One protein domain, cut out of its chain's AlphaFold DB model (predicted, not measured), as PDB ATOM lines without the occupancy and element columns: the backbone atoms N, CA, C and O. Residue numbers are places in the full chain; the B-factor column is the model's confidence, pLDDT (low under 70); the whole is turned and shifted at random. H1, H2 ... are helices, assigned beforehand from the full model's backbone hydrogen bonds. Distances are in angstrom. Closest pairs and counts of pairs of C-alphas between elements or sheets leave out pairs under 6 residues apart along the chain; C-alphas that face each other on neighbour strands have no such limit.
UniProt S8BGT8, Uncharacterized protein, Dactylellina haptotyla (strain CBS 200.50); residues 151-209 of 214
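AT A GLANCE: This is residues 151 to 209 of the 214 residues of an uncharacterized protein of Dactylellina haptotyla (strain CBS 200.50) (UniProt S8BGT8). Two long helices, H1 and H3, meet near the start of H1 and before the middle of H3, at a wide angle, and the short helix H2 packs on the later part of H1 to complete a small body. Residues 195 to 209, the end of H3 with H4 at its tip, stick out as an arm that adds to the length. The printed part has 59 residues with four named helices, H1, H2, H3 and H4 in that order, and no named strand: the class is all helix. The whole is loose, with a radius of gyration of the C-alphas of 14.3 A, and spans 44 by 21 by 16 A.

IN THESE COORDINATES: H1, residues 153 to 169, begins at C-alpha 153 (-21.445, -28.262, -19.287) and is 24.2 A long. H2, residues 173 to 176, is 5.0 A long. H3, residues 182 to 200, runs 26.7 A from C-alpha 182 (-10.266, -27.705, -15.500). H4, residues 204 to 207, is 5.4 A long and ends at C-alpha 207 (-40.746, -40.435, -9.441).

HOW THE PARTS SIT: H1 touches H3 with residues 155 to 160 alone, and H3 does so with residues 185 to 189 alone; the closest C-alphas, of Leu 156 and Gly 189, are 6.0 A apart. The two run opposite ways at a steep tilt of 69.6 degrees, only just short of about perpendicular. H1 touches H2 with residues 163 to 168 alone, the closest C-alphas being those of Ala 164 and Gly 176, 4.1 A apart. H2 and H3 are apart, and H4 is apart from H1 and H2. H3 and H4 meet only through their link. In H1 and H3 every O i to N i+4 pair is within hydrogen-bond range; H2 and H4 are too short for such a pair.

THE WHOLE: The C-alphas farthest apart, of Ala 174 and Ala 209, are 44.6 A apart. Without residues 195 to 209 the body spans 31 by 15 by 14 A. The printed part has no cut, and its three links between helices are tight. Mean pLDDT of the printed part is 86.1; residues 176 to 177, 204 to 205 and 208 are under 70.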
ATOM      1  N   PRO A 151     -19.273 -34.774 -17.656       92.81
ATOM      2  CA  PRO A 151     -20.339 -34.058 -16.971       92.81
ATOM      3  C   PRO A 151     -20.992 -32.989 -17.846       92.81
ATOM      4  O   PRO A 151     -20.338 -32.394 -18.715       92.81
ATOM      5  N   ASP A 152     -22.258 -32.680 -17.567       90.56
ATOM      6  CA  ASP A 152     -22.974 -31.633 -18.292       90.56
ATOM      7  C   ASP A 152     -22.290 -30.263 -18.133       90.56
ATOM      8  O   ASP A 152     -21.967 -29.798 -17.037       90.56
ATOM      9  N   SER A 153     -22.098 -29.570 -19.255       90.75
ATOM     10  CA  SER A 153     -21.445 -28.262 -19.287       90.75
ATOM     11  C   SER A 153     -22.199 -27.209 -18.474       90.75
ATOM     12  O   SER A 153     -21.568 -26.305 -17.924       90.75
ATOM     13  N   ASP A 154     -23.530 -27.300 -18.395       92.88
ATOM     14  CA  ASP A 154     -24.335 -26.359 -17.612       92.88
ATOM     15  C   ASP A 154     -24.205 -26.628 -16.110       92.88
ATOM     16  O   ASP A 154     -24.095 -25.676 -15.331       92.88
ATOM     17  N   LEU A 155     -24.085 -27.900 -15.711       94.19
ATOM     18  CA  LEU A 155     -23.722 -28.275 -14.346       94.19
ATOM     19  C   LEU A 155     -22.349 -27.702 -13.974       94.19
ATOM     20  O   LEU A 155     -22.223 -27.032 -12.948       94.19
ATOM     21  N   LEU A 156     -21.333 -27.889 -14.824       94.12
ATOM     22  CA  LEU A 156     -19.990 -27.356 -14.571       94.12
ATOM     23  C   LEU A 156     -19.992 -25.822 -14.447       94.12
ATOM     24  O   LEU A 156     -19.348 -25.276 -13.552       94.12
ATOM     25  N   LYS A 157     -20.754 -25.109 -15.290       92.31
ATOM     26  CA  LYS A 157     -20.909 -23.644 -15.185       92.31
ATOM     27  C   LYS A 157     -21.556 -23.231 -13.866       92.31
ATOM     28  O   LYS A 157     -21.098 -22.267 -13.257       92.31
ATOM     29  N   ALA A 158     -22.597 -23.938 -13.427       94.94
ATOM     30  CA  ALA A 158     -23.285 -23.645 -12.173       94.94
ATOM     31  C   ALA A 158     -22.364 -23.858 -10.962       94.94
ATOM     32  O   ALA A 158     -22.272 -22.987 -10.097       94.94
ATOM     33  N   VAL A 159     -21.626 -24.971 -10.938       93.81
ATOM     34  CA  VAL A 159     -20.643 -25.277  -9.888       93.81
ATOM     35  C   VAL A 159     -19.538 -24.221  -9.863       93.81
ATOM     36  O   VAL A 159     -19.237 -23.672  -8.804       93.81
ATOM     37  N   HIS A 160     -18.987 -23.869 -11.028       93.62
ATOM     38  CA  HIS A 160     -17.975 -22.819 -11.154       93.62
ATOM     39  C   HIS A 160     -18.466 -21.456 -10.661       93.62
ATOM     40  O   HIS A 160     -17.779 -20.805  -9.875       93.62
ATOM     41  N   ALA A 161     -19.663 -21.038 -11.075       91.94
ATOM     42  CA  ALA A 161     -20.261 -19.787 -10.623       91.94
ATOM     43  C   ALA A 161     -20.459 -19.771  -9.099       91.94
ATOM     44  O   ALA A 161     -20.078 -18.799  -8.447       91.94
ATOM     45  N   TYR A 162     -20.974 -20.866  -8.532       93.06
ATOM     46  CA  TYR A 162     -21.171 -21.002  -7.092       93.06
ATOM     47  C   TYR A 162     -19.856 -20.890  -6.311       93.06
ATOM     48  O   TYR A 162     -19.772 -20.121  -5.356       93.06
ATOM     49  N   ALA A 163     -18.810 -21.618  -6.712       91.06
ATOM     50  CA  ALA A 163     -17.524 -21.548  -6.020       91.06
ATOM     51  C   ALA A 163     -16.893 -20.154  -6.132       91.06
ATOM     52  O   ALA A 163     -16.369 -19.634  -5.146       91.06
ATOM     53  N   ALA A 164     -16.974 -19.526  -7.308       88.06
ATOM     54  CA  ALA A 164     -16.474 -18.173  -7.506       88.06
ATOM     55  C   ALA A 164     -17.182 -17.168  -6.583       88.06
ATOM     56  O   ALA A 164     -16.512 -16.355  -5.944       88.06
ATOM     57  N   GLU A 165     -18.510 -17.255  -6.461       90.81
ATOM     58  CA  GLU A 165     -19.299 -16.421  -5.547       90.81
ATOM     59  C   GLU A 165     -18.969 -16.710  -4.076       90.81
ATOM     60  O   GLU A 165     -18.751 -15.779  -3.300       90.81
ATOM     61  N   PHE A 166     -18.846 -17.984  -3.699       91.25
ATOM     62  CA  PHE A 166     -18.480 -18.399  -2.345       91.25
ATOM     63  C   PHE A 166     -17.133 -17.813  -1.904       91.25
ATOM     64  O   PHE A 166     -17.014 -17.254  -0.811       91.25
ATOM     65  N   TYR A 167     -16.113 -17.898  -2.759       89.19
ATOM     66  CA  TYR A 167     -14.800 -17.335  -2.458       89.19
ATOM     67  C   TYR A 167     -14.791 -15.809  -2.521       89.19
ATOM     68  O   TYR A 167     -14.131 -15.173  -1.697       89.19
ATOM     69  N   ALA A 168     -15.561 -15.200  -3.425       87.50
ATOM     70  CA  ALA A 168     -15.733 -13.752  -3.445       87.50
ATOM     71  C   ALA A 168     -16.365 -13.235  -2.141       87.50
ATOM     72  O   ALA A 168     -15.875 -12.256  -1.578       87.50
ATOM     73  N   ALA A 169     -17.380 -13.925  -1.615       90.69
ATOM     74  CA  ALA A 169     -18.028 -13.585  -0.347       90.69
ATOM     75  C   ALA A 169     -17.079 -13.688   0.861       90.69
ATOM     76  O   ALA A 169     -17.242 -12.958   1.835       90.69
ATOM     77  N   LYS A 170     -16.054 -14.547   0.786       90.75
ATOM     78  CA  LYS A 170     -14.981 -14.652   1.793       90.75
ATOM     79  C   LYS A 170     -13.859 -13.618   1.631       90.75
ATOM     80  O   LYS A 170     -12.886 -13.663   2.374       90.75
ATOM     81  N   GLY A 171     -13.969 -12.700   0.670       89.12
ATOM     82  CA  GLY A 171     -12.926 -11.713   0.371       89.12
ATOM     83  C   GLY A 171     -11.793 -12.251  -0.507       89.12
ATOM     84  O   GLY A 171     -10.826 -11.543  -0.769       89.12
ATOM     85  N   TRP A 172     -11.908 -13.478  -1.021       87.75
ATOM     86  CA  TRP A 172     -10.904 -14.132  -1.865       87.75
ATOM     87  C   TRP A 172     -11.280 -14.061  -3.349       87.75
ATOM     88  O   TRP A 172     -11.203 -15.051  -4.078       87.75
ATOM     89  N   SER A 173     -11.697 -12.886  -3.830       74.81
ATOM     90  CA  SER A 173     -12.183 -12.726  -5.214       74.81
ATOM     91  C   SER A 173     -11.113 -13.039  -6.270       74.81
ATOM     92  O   SER A 173     -11.428 -13.603  -7.318       74.81
ATOM     93  N   ALA A 174      -9.840 -12.754  -5.969       73.38
ATOM     94  CA  ALA A 174      -8.704 -13.080  -6.832       73.38
ATOM     95  C   ALA A 174      -8.502 -14.597  -7.001       73.38
ATOM     96  O   ALA A 174      -8.000 -15.050  -8.030       73.38
ATOM     97  N   ILE A 175      -8.915 -15.372  -5.996       74.62
ATOM     98  CA  ILE A 175      -8.812 -16.829  -5.976       74.62
ATOM     99  C   ILE A 175     -10.086 -17.438  -6.564       74.62
ATOM    100  O   ILE A 175      -9.984 -18.402  -7.312       74.62
ATOM    101  N   GLY A 176     -11.271 -16.862  -6.331       68.81
ATOM    102  CA  GLY A 176     -12.566 -17.443  -6.717       68.81
ATOM    103  C   GLY A 176     -12.690 -17.836  -8.193       68.81
ATOM    104  O   GLY A 176     -13.135 -18.940  -8.489       68.81
ATOM    105  N   GLY A 177     -12.213 -16.999  -9.119       66.44
ATOM    106  CA  GLY A 177     -12.212 -17.318 -10.557       66.44
ATOM    107  C   GLY A 177     -11.130 -18.312 -11.004       66.44
ATOM    108  O   GLY A 177     -11.104 -18.700 -12.166       66.44
ATOM    109  N   ARG A 178     -10.211 -18.688 -10.108       73.62
ATOM    110  CA  ARG A 178      -9.111 -19.641 -10.341       73.62
ATOM    111  C   ARG A 178      -9.161 -20.849  -9.397       73.62
ATOM    112  O   ARG A 178      -8.290 -21.705  -9.471       73.62
ATOM    113  N   SER A 179     -10.145 -20.900  -8.496       71.31
ATOM    114  CA  SER A 179     -10.225 -21.889  -7.410       71.31
ATOM    115  C   SER A 179     -10.616 -23.273  -7.901       71.31
ATOM    116  O   SER A 179     -10.365 -24.254  -7.211       71.31
ATOM    117  N   MET A 180     -11.248 -23.347  -9.072       83.81
ATOM    118  CA  MET A 180     -11.525 -24.597  -9.763       83.81
ATOM    119  C   MET A 180     -10.936 -24.510 -11.159       83.81
ATOM    120  O   MET A 180     -11.486 -23.856 -12.044       83.81
ATOM    121  N   ASP A 181      -9.783 -25.144 -11.323       84.69
ATOM    122  CA  ASP A 181      -9.191 -25.391 -12.625       84.69
ATOM    123  C   ASP A 181      -9.976 -26.483 -13.371       84.69
ATOM    124  O   ASP A 181     -10.899 -27.103 -12.839       84.69
ATOM    125  N   GLU A 182      -9.610 -26.723 -14.629       86.44
ATOM    126  CA  GLU A 182     -10.266 -27.705 -15.500       86.44
ATOM    127  C   GLU A 182     -10.359 -29.086 -14.834       86.44
ATOM    128  O   GLU A 182     -11.399 -29.743 -14.904       86.44
ATOM    129  N   SER A 183      -9.292 -29.507 -14.149       89.88
ATOM    130  CA  SER A 183      -9.220 -30.815 -13.503       89.88
ATOM    131  C   SER A 183     -10.113 -30.908 -12.262       89.88
ATOM    132  O   SER A 183     -10.890 -31.861 -12.154       89.88
ATOM    133  N   ALA A 184     -10.078 -29.911 -11.368       91.62
ATOM    134  CA  ALA A 184     -10.943 -29.876 -10.192       91.62
ATOM    135  C   ALA A 184     -12.419 -29.749 -10.581       91.62
ATOM    136  O   ALA A 184     -13.269 -30.416  -9.990       91.62
ATOM    137  N   LEU A 185     -12.728 -28.940 -11.598       92.88
ATOM    138  CA  LEU A 185     -14.093 -28.749 -12.073       92.88
ATOM    139  C   LEU A 185     -14.667 -30.043 -12.663       92.88
ATOM    140  O   LEU A 185     -15.794 -30.416 -12.340       92.88
ATOM    141  N   LEU A 186     -13.879 -30.758 -13.473       93.00
ATOM    142  CA  LEU A 186     -14.271 -32.062 -14.010       93.00
ATOM    143  C   LEU A 186     -14.441 -33.105 -12.904       93.00
ATOM    144  O   LEU A 186     -15.453 -33.802 -12.887       93.00
ATOM    145  N   ALA A 187     -13.499 -33.190 -11.961       94.44
ATOM    146  CA  ALA A 187     -13.596 -34.121 -10.840       94.44
ATOM    147  C   ALA A 187     -14.856 -33.861 -10.000       94.44
ATOM    148  O   ALA A 187     -15.593 -34.797  -9.691       94.44
ATOM    149  N   MET A 188     -15.147 -32.594  -9.690       94.62
ATOM    150  CA  MET A 188     -16.349 -32.217  -8.947       94.62
ATOM    151  C   MET A 188     -17.629 -32.539  -9.728       94.62
ATOM    152  O   MET A 188     -18.578 -33.061  -9.147       94.62
ATOM    153  N   GLY A 189     -17.657 -32.270 -11.037       94.94
ATOM    154  CA  GLY A 189     -18.790 -32.610 -11.899       94.94
ATOM    155  C   GLY A 189     -19.086 -34.108 -11.918       94.94
ATOM    156  O   GLY A 189     -20.231 -34.500 -11.708       94.94
ATOM    157  N   ILE A 190     -18.051 -34.942 -12.076       94.38
ATOM    158  CA  ILE A 190     -18.185 -36.408 -12.048       94.38
ATOM    159  C   ILE A 190     -18.739 -36.862 -10.694       94.38
ATOM    160  O   ILE A 190     -19.696 -37.628 -10.647       94.38
ATOM    161  N   LEU A 191     -18.180 -36.361  -9.587       95.12
ATOM    162  CA  LEU A 191     -18.645 -36.719  -8.246       95.12
ATOM    163  C   LEU A 191     -20.112 -36.339  -8.024       95.12
ATOM    164  O   LEU A 191     -20.863 -37.138  -7.472       95.12
ATOM    165  N   LEU A 192     -20.532 -35.147  -8.455       94.81
ATOM    166  CA  LEU A 192     -21.916 -34.693  -8.302       94.81
ATOM    167  C   LEU A 192     -22.886 -35.527  -9.131       94.81
ATOM    168  O   LEU A 192     -23.942 -35.897  -8.620       94.81
ATOM    169  N   GLU A 193     -22.545 -35.837 -10.379       91.88
ATOM    170  CA  GLU A 193     -23.402 -36.666 -11.220       91.88
ATOM    171  C   GLU A 193     -23.510 -38.093 -10.692       91.88
ATOM    172  O   GLU A 193     -24.620 -38.610 -10.594       91.88
ATOM    173  N   GLU A 194     -22.397 -38.718 -10.304       92.00
ATOM    174  CA  GLU A 194     -22.416 -40.072  -9.744       92.00
ATOM    175  C   GLU A 194     -23.154 -40.120  -8.403       92.00
ATOM    176  O   GLU A 194     -23.993 -40.997  -8.194       92.00
ATOM    177  N   TYR A 195     -22.947 -39.126  -7.537       93.12
ATOM    178  CA  TYR A 195     -23.684 -39.013  -6.280       93.12
ATOM    179  C   TYR A 195     -25.186 -38.814  -6.514       93.12
ATOM    180  O   TYR A 195     -26.011 -39.440  -5.851       93.12
ATOM    181  N   CYS A 196     -25.571 -37.985  -7.490       89.62
ATOM    182  CA  CYS A 196     -26.976 -37.800  -7.844       89.62
ATOM    183  C   CYS A 196     -27.583 -39.077  -8.443       89.62
ATOM    184  O   CYS A 196     -28.707 -39.424  -8.086       89.62
ATOM    185  N   LYS A 197     -26.855 -39.807  -9.298       86.88
ATOM    186  CA  LYS A 197     -27.289 -41.109  -9.838       86.88
ATOM    187  C   LYS A 197     -27.495 -42.133  -8.720       86.88
ATOM    188  O   LYS A 197     -28.487 -42.860  -8.741       86.88
ATOM    189  N   GLU A 198     -26.600 -42.171  -7.733       89.00
ATOM    190  CA  GLU A 198     -26.731 -43.041  -6.560       89.00
ATOM    191  C   GLU A 198     -27.946 -42.660  -5.703       89.00
ATOM    192  O   GLU A 198     -28.752 -43.525  -5.356       89.00
ATOM    193  N   MET A 199     -28.123 -41.366  -5.423       88.50
ATOM    194  CA  MET A 199     -29.219 -40.832  -4.605       88.50
ATOM    195  C   MET A 199     -30.600 -41.010  -5.244       88.50
ATOM    196  O   MET A 199     -31.565 -41.345  -4.555       88.50
ATOM    197  N   VAL A 200     -30.713 -40.765  -6.551       85.69
ATOM    198  CA  VAL A 200     -31.955 -40.941  -7.322       85.69
ATOM    199  C   VAL A 200     -32.251 -42.435  -7.511       85.69
ATOM    200  O   VAL A 200     -33.412 -42.847  -7.518       85.69
ATOM    201  N   GLY A 201     -31.212 -43.270  -7.585       82.25
ATOM    202  CA  GLY A 201     -31.329 -44.708  -7.791       82.25
ATOM    203  C   GLY A 201     -31.772 -45.068  -9.215       82.25
ATOM    204  O   GLY A 201     -32.117 -44.216 -10.030       82.25
ATOM    205  N   LYS A 202     -31.785 -46.372  -9.528       78.50
ATOM    206  CA  LYS A 202     -32.117 -46.883 -10.877       78.50
ATOM    207  C   LYS A 202     -33.533 -46.535 -11.344       78.50
ATOM    208  O   LYS A 202     -33.752 -46.392 -12.540       78.50
ATOM    209  N   ASP A 203     -34.456 -46.394 -10.399       75.69
ATOM    210  CA  ASP A 203     -35.878 -46.177 -10.660       75.69
ATOM    211  C   ASP A 203     -36.322 -44.738 -10.355       75.69
ATOM    212  O   ASP A 203     -37.511 -44.434 -10.432       75.69
ATOM    213  N   GLY A 204     -35.406 -43.833  -9.992       69.88
ATOM    214  CA  GLY A 204     -35.786 -42.481  -9.576       69.88
ATOM    215  C   GLY A 204     -36.339 -41.597 -10.697       69.88
ATOM    216  O   GLY A 204     -37.066 -40.649 -10.414       69.88
ATOM    217  N   ASP A 205     -36.107 -41.958 -11.963       69.50
ATOM    218  CA  ASP A 205     -36.806 -41.368 -13.117       69.50
ATOM    219  C   ASP A 205     -38.336 -41.584 -13.026       69.50
ATOM    220  O   ASP A 205     -39.138 -40.708 -13.354       69.50
ATOM    221  N   LEU A 206     -38.775 -42.705 -12.439       72.00
ATOM    222  CA  LEU A 206     -40.199 -43.019 -12.273       72.00
ATOM    223  C   LEU A 206     -40.907 -42.112 -11.256       72.00
ATOM    224  O   LEU A 206     -42.138 -42.096 -11.218       72.00
ATOM    225  N   VAL A 207     -40.169 -41.351 -10.440       70.31
ATOM    226  CA  VAL A 207     -40.746 -40.435  -9.441       70.31
ATOM    227  C   VAL A 207     -41.372 -39.202 -10.104       70.31
ATOM    228  O   VAL A 207     -42.326 -38.638  -9.567       70.31
ATOM    229  N   PHE A 208     -40.892 -38.813 -11.290       65.62
ATOM    230  CA  PHE A 208     -41.410 -37.664 -12.044       65.62
ATOM    231  C   PHE A 208     -42.361 -38.052 -13.182       65.62
ATOM    232  O   PHE A 208     -42.966 -37.176 -13.804       65.62
ATOM    233  N   ALA A 209     -42.549 -39.350 -13.436       73.69
ATOM    234  CA  ALA A 209     -43.555 -39.835 -14.367       73.69
ATOM    235  C   ALA A 209     -44.952 -39.688 -13.741       73.69
ATOM    236  O   ALA A 209     -45.426 -40.546 -12.993       73.69
TER     237      ALA A 209